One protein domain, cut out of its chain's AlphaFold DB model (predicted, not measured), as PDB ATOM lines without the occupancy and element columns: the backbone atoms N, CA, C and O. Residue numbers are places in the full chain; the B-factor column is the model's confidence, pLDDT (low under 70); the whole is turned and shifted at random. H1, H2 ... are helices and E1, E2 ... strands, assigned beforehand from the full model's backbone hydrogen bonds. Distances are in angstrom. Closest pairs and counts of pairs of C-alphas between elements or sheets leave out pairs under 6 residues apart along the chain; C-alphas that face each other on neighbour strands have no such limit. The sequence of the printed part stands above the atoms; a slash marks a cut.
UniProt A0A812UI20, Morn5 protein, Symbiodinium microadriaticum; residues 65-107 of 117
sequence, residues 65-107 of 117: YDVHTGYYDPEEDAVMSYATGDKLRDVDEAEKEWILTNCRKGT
ATOM      1  N   TYR A  65     -10.905  15.761  -4.564       92.00
ATOM      2  CA  TYR A  65     -12.104  15.126  -5.121       92.00
ATOM      3  C   TYR A  65     -11.843  14.526  -6.504       92.00
ATOM      4  O   TYR A  65     -11.280  15.182  -7.372       92.00
ATOM      5  N   ASP A  66     -12.286  13.293  -6.736       90.31
ATOM      6  CA  ASP A  66     -12.146  12.606  -8.024       90.31
ATOM      7  C   ASP A  66     -13.100  13.185  -9.075       90.31
ATOM      8  O   ASP A  66     -14.318  13.045  -8.948       90.31
ATOM      9  N   VAL A  67     -12.561  13.791 -10.133       91.00
ATOM     10  CA  VAL A  67     -13.358  14.295 -11.267       91.00
ATOM     11  C   VAL A  67     -13.129  13.492 -12.549       91.00
ATOM     12  O   VAL A  67     -13.459  13.957 -13.640       91.00
ATOM     13  N   HIS A  68     -12.556  12.286 -12.431       82.88
ATOM     14  CA  HIS A  68     -12.229  11.323 -13.493       82.88
ATOM     15  C   HIS A  68     -11.175  11.786 -14.519       82.88
ATOM     16  O   HIS A  68     -10.289  11.025 -14.892       82.88
ATOM     17  N   THR A  69     -11.222  13.051 -14.941       85.56
ATOM     18  CA  THR A  69     -10.213  13.704 -15.798       85.56
ATOM     19  C   THR A  69      -8.940  14.062 -15.017       85.56
ATOM     20  O   THR A  69      -7.868  14.230 -15.589       85.56
ATOM     21  N   GLY A  70      -9.070  14.185 -13.700       89.56
ATOM     22  CA  GLY A  70      -8.055  14.610 -12.748       89.56
ATOM     23  C   GLY A  70      -8.665  14.596 -11.350       89.56
ATOM     24  O   GLY A  70      -9.733  14.007 -11.153       89.56
ATOM     25  N   TYR A  71      -8.046  15.296 -10.411       92.06
ATOM     26  CA  TYR A  71      -8.622  15.536  -9.092       92.06
ATOM     27  C   TYR A  71      -8.801  17.030  -8.850       92.06
ATOM     28  O   TYR A  71      -7.941  17.829  -9.201       92.06
ATOM     29  N   TYR A  72      -9.933  17.422  -8.281       93.69
ATOM     30  CA  TYR A  72     -10.150  18.784  -7.821       93.69
ATOM     31  C   TYR A  72      -9.474  18.980  -6.467       93.69
ATOM     32  O   TYR A  72      -9.733  18.223  -5.525       93.69
ATOM     33  N   ASP A  73      -8.624  19.998  -6.397       91.88
ATOM     34  CA  ASP A  73      -7.962  20.446  -5.181       91.88
ATOM     35  C   ASP A  73      -8.669  21.706  -4.647       91.88
ATOM     36  O   ASP A  73      -8.644  22.750  -5.308       91.88
ATOM     37  N   PRO A  74      -9.321  21.641  -3.468       89.00
ATOM     38  CA  PRO A  74      -9.965  22.803  -2.863       89.00
ATOM     39  C   PRO A  74      -9.001  23.916  -2.428       89.00
ATOM     40  O   PRO A  74      -9.471  25.032  -2.201       89.00
ATOM     41  N   GLU A  75      -7.703  23.636  -2.255       88.88
ATOM     42  CA  GLU A  75      -6.697  24.639  -1.874       88.88
ATOM     43  C   GLU A  75      -6.278  25.495  -3.077       88.88
ATOM     44  O   GLU A  75      -6.212  26.720  -2.973       88.88
ATOM     45  N   GLU A  76      -6.073  24.859  -4.233       87.31
ATOM     46  CA  GLU A  76      -5.701  25.519  -5.496       87.31
ATOM     47  C   GLU A  76      -6.919  25.970  -6.330       87.31
ATOM     48  O   GLU A  76      -6.767  26.646  -7.351       87.31
ATOM     49  N   ASP A  77      -8.129  25.585  -5.903       90.81
ATOM     50  CA  ASP A  77      -9.416  25.822  -6.572       90.81
ATOM     51  C   ASP A  77      -9.415  25.404  -8.056       90.81
ATOM     52  O   ASP A  77      -9.978  26.063  -8.930       90.81
ATOM     53  N   ALA A  78      -8.748  24.289  -8.354       92.06
ATOM     54  CA  ALA A  78      -8.503  23.840  -9.718       92.06
ATOM     55  C   ALA A  78      -8.502  22.313  -9.842       92.06
ATOM     56  O   ALA A  78      -8.312  21.579  -8.873       92.06
ATOM     57  N   VAL A  79      -8.699  21.826 -11.071       92.69
ATOM     58  CA  VAL A  79      -8.493  20.411 -11.399       92.69
ATOM     59  C   VAL A  79      -7.029  20.182 -11.735       92.69
ATOM     60  O   VAL A  79      -6.484  20.815 -12.641       92.69
ATOM     61  N   MET A  80      -6.430  19.220 -11.048       92.56
ATOM     62  CA  MET A  80      -5.034  18.825 -11.140       92.56
ATOM     63  C   MET A  80      -4.902  17.452 -11.814       92.56
ATOM     64  O   MET A  80      -5.780  16.589 -11.720       92.56
ATOM     65  N   SER A  81      -3.801  17.244 -12.530       89.81
ATOM     66  CA  SER A  81      -3.484  15.999 -13.236       89.81
ATOM     67  C   SER A  81      -3.099  14.881 -12.271       89.81
ATOM     68  O   SER A  81      -2.193  15.051 -11.460       89.81
ATOM     69  N   TYR A  82      -3.685  13.692 -12.435       86.50
ATOM     70  CA  TYR A  82      -3.285  12.497 -11.680       86.50
ATOM     71  C   TYR A  82      -1.814  12.112 -11.862       86.50
ATOM     72  O   TYR A  82      -1.198  11.576 -10.946       86.50
ATOM     73  N   ALA A  83      -1.265  12.334 -13.058       85.56
ATOM     74  CA  ALA A  83       0.061  11.843 -13.417       85.56
ATOM     75  C   ALA A  83       1.180  12.822 -13.046       85.56
ATOM     76  O   ALA A  83       2.277  12.396 -12.698       85.56
ATOM     77  N   THR A  84       0.916  14.124 -13.172       85.62
ATOM     78  CA  THR A  84       1.951  15.161 -13.054       85.62
ATOM     79  C   THR A  84       1.713  16.133 -11.907       85.62
ATOM     80  O   THR A  84       2.652  16.803 -11.493       85.62
ATOM     81  N   GLY A  85       0.485  16.217 -11.384       83.62
ATOM     82  CA  GLY A  85       0.100  17.243 -10.414       83.62
ATOM     83  C   GLY A  85      -0.008  18.648 -11.013       83.62
ATOM     84  O   GLY A  85      -0.157  19.608 -10.268       83.62
ATOM     85  N   ASP A  86       0.062  18.801 -12.339       89.94
ATOM     86  CA  ASP A  86      -0.116  20.105 -12.983       89.94
ATOM     87  C   ASP A  86      -1.591  20.507 -13.029       89.94
ATOM     88  O   ASP A  86      -2.480  19.666 -13.206       89.94
ATOM     89  N   LYS A  87      -1.842  21.817 -12.969       92.75
ATOM     90  CA  LYS A  87      -3.170  22.392 -13.183       92.75
ATOM     91  C   LYS A  87      -3.648  22.130 -14.610       92.75
ATOM     92  O   LYS A  87      -3.063  22.621 -15.573       92.75
ATOM     93  N   LEU A  88      -4.748  21.390 -14.734       91.31
ATOM     94  CA  LEU A  88      -5.418  21.118 -16.003       91.31
ATOM     95  C   LEU A  88      -6.392  22.239 -16.372       91.31
ATOM     96  O   LEU A  88      -6.429  22.659 -17.527       91.31
ATOM     97  N   ARG A  89      -7.195  22.703 -15.406       92.88
ATOM     98  CA  ARG A  89      -8.196  23.761 -15.618       92.88
ATOM     99  C   ARG A  89      -8.723  24.348 -14.313       92.88
ATOM    100  O   ARG A  89      -8.695  23.693 -13.274       92.88
ATOM    101  N   ASP A  90      -9.250  25.559 -14.413       92.50
ATOM    102  CA  ASP A  90     -10.095  26.182 -13.395       92.50
ATOM    103  C   ASP A  90     -11.501  25.554 -13.377       92.50
ATOM    104  O   ASP A  90     -11.944  24.950 -14.363       92.50
ATOM    105  N   VAL A  91     -12.180  25.691 -12.239       91.00
ATOM    106  CA  VAL A  91     -13.527  25.165 -11.981       91.00
ATOM    107  C   VAL A  91     -14.464  26.341 -11.729       91.00
ATOM    108  O   VAL A  91     -14.096  27.285 -11.034       91.00
ATOM    109  N   ASP A  92     -15.663  26.312 -12.312       92.50
ATOM    110  CA  ASP A  92     -16.680  27.326 -12.019       92.50
ATOM    111  C   ASP A  92     -17.420  27.030 -10.700       92.50
ATOM    112  O   ASP A  92     -17.346  25.931 -10.151       92.50
ATOM    113  N   GLU A  93     -18.137  28.015 -10.154       90.88
ATOM    114  CA  GLU A  93     -18.819  27.848  -8.862       90.88
ATOM    115  C   GLU A  93     -19.870  26.722  -8.878       90.88
ATOM    116  O   GLU A  93     -19.992  25.990  -7.896       90.88
ATOM    117  N   ALA A  94     -20.586  26.532  -9.990       91.88
ATOM    118  CA  ALA A  94     -21.628  25.510 -10.093       91.88
ATOM    119  C   ALA A  94     -21.028  24.098 -10.165       91.88
ATOM    120  O   ALA A  94     -21.520  23.160  -9.535       91.88
ATOM    121  N   GLU A  95     -19.939  23.945 -10.911       90.69
ATOM    122  CA  GLU A  95     -19.177  22.712 -11.006       90.69
ATOM    123  C   GLU A  95     -18.522  22.371  -9.666       90.69
ATOM    124  O   GLU A  95     -18.572  21.219  -9.239       90.69
ATOM    125  N   LYS A  96     -17.992  23.365  -8.948       91.94
ATOM    126  CA  LYS A  96     -17.452  23.183  -7.598       91.94
ATOM    127  C   LYS A  96     -18.502  22.615  -6.647       91.94
ATOM    128  O   LYS A  96     -18.242  21.615  -5.978       91.94
ATOM    129  N   GLU A  97     -19.696  23.202  -6.602       92.81
ATOM    130  CA  GLU A  97     -20.794  22.685  -5.773       92.81
ATOM    131  C   GLU A  97     -21.185  21.252  -6.166       92.81
ATOM    132  O   GLU A  97     -21.426  20.399  -5.300       92.81
ATOM    133  N   TRP A  98     -21.192  20.961  -7.470       92.44
ATOM    134  CA  TRP A  98     -21.481  19.625  -7.976       92.44
ATOM    135  C   TRP A  98     -20.420  18.606  -7.546       92.44
ATOM    136  O   TRP A  98     -20.779  17.530  -7.062       92.44
ATOM    137  N   ILE A  99     -19.133  18.950  -7.649       91.75
ATOM    138  CA  ILE A  99     -18.006  18.093  -7.259       91.75
ATOM    139  C   ILE A  99     -18.069  17.779  -5.763       91.75
ATOM    140  O   ILE A  99     -18.004  16.614  -5.374       91.75
ATOM    141  N   LEU A 100     -18.259  18.794  -4.915       88.75
ATOM    142  CA  LEU A 100     -18.309  18.613  -3.461       88.75
ATOM    143  C   LEU A 100     -19.452  17.690  -3.011       88.75
ATOM    144  O   LEU A 100     -19.339  17.043  -1.970       88.75
ATOM    145  N   THR A 101     -20.534  17.634  -3.792       90.25
ATOM    146  CA  THR A 101     -21.733  16.844  -3.485       90.25
ATOM    147  C   THR A 101     -21.672  15.425  -4.054       90.25
ATOM    148  O   THR A 101     -22.160  14.496  -3.413       90.25
ATOM    149  N   ASN A 102     -21.100  15.246  -5.250       87.75
ATOM    150  CA  ASN A 102     -21.229  14.002  -6.020       87.75
ATOM    151  C   ASN A 102     -19.922  13.207  -6.152       87.75
ATOM    152  O   ASN A 102     -19.974  12.004  -6.414       87.75
ATOM    153  N   CYS A 103     -18.756  13.839  -5.998       89.19
ATOM    154  CA  CYS A 103     -17.474  13.188  -6.258       89.19
ATOM    155  C   CYS A 103     -16.903  12.461  -5.035       89.19
ATOM    156  O   CYS A 103     -17.107  12.840  -3.880       89.19
ATOM    157  N   ARG A 104     -16.105  11.420  -5.306       87.81
ATOM    158  CA  ARG A 104     -15.347  10.679  -4.291       87.81
ATOM    159  C   ARG A 104     -14.283  11.583  -3.673       87.81
ATOM    160  O   ARG A 104     -13.485  12.167  -4.398       87.81
ATOM    161  N   LYS A 105     -14.234  11.633  -2.343       89.00
ATOM    162  CA  LYS A 105     -13.252  12.410  -1.579       89.00
ATOM    163  C   LYS A 105     -12.095  11.536  -1.098       89.00
ATOM    164  O   LYS A 105     -12.333  10.466  -0.542       89.00
ATOM    165  N   GLY A 106     -10.864  12.016  -1.257       85.00
ATOM    166  CA  GLY A 106      -9.672  11.420  -0.654       85.00
ATOM    167  C   GLY A 106      -9.692  11.587   0.866       85.00
ATOM    168  O   GLY A 106      -9.658  12.710   1.377       85.00
ATOM    169  N   THR A 107      -9.784  10.474   1.593       79.94
ATOM    170  CA  THR A 107      -9.832  10.445   3.065       79.94
ATOM    171  C   THR A 107      -8.525  10.009   3.710       79.94
ATOM    172  O   THR A 107      -8.402  10.107   4.929       79.94
TER     173      THR A 107
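Overview. This is residues 65 to 107 of the 117 residues of the protein "Morn5 protein" of Symbiodinium microadriaticum (UniProt A0A812UI20). A small sheet of three short strands, two hairpins in a row, lies between one helix, H1, at one end of the longest axis and the loop of residues 81 to 86 at the other. H1 only grazes the sheet, and the residues after it fold back toward the first printed residue. The printed part has 43 residues, under half of them in named elements, which run E1, E2, E3, H1; the class is mixed, helices and strands. The sheet's order is E1, E2, E3, antiparallel, a meander in which each strand is the antiparallel neighbour of the one before. The whole is compact, with a radius of gyration of the C-alphas of 9.4 A and spans of 25 by 22 by 17 A.

Arrangement. E1, residues 71 to 73, and E2, residues 78 to 80, form an antiparallel hairpin at 135 degrees, with N 71 and O 80 2.9 A apart and N 80 and O 71 2.8 A apart, both within hydrogen-bond range. E2 and E3, residues 87 to 90, form the next antiparallel hairpin at 157 degrees; N 88 and O 79 are within hydrogen-bond range at 2.8 A. E1 and E3 are edge strands. H1, residues 93 to 102, is on the sheet but only grazes it, with its residues 96 to 100. The closest C-alphas of E1 and H1, those of Tyr 72 and Ile 99, are 7.9 A apart. In H1 every O i to N i+4 pair is within hydrogen-bond range.

Along the chain. E1 begins at C-alpha 71, (-8.622, 15.536, -9.092), and is 6.3 A long, as is E2. E3 measures 7.9 A. H1 measures 14.3 A and ends at C-alpha 102, (-21.229, 14.002, -6.020).

Size, cuts and confidence. The two C-alphas farthest apart, those of Thr 84 and Ala 94, are 25.9 A apart. The printed part has no cut. The links E1 to E2 and E3 to H1 are tight, and E2 to E3 is short. No printed residue has a pLDDT under 70.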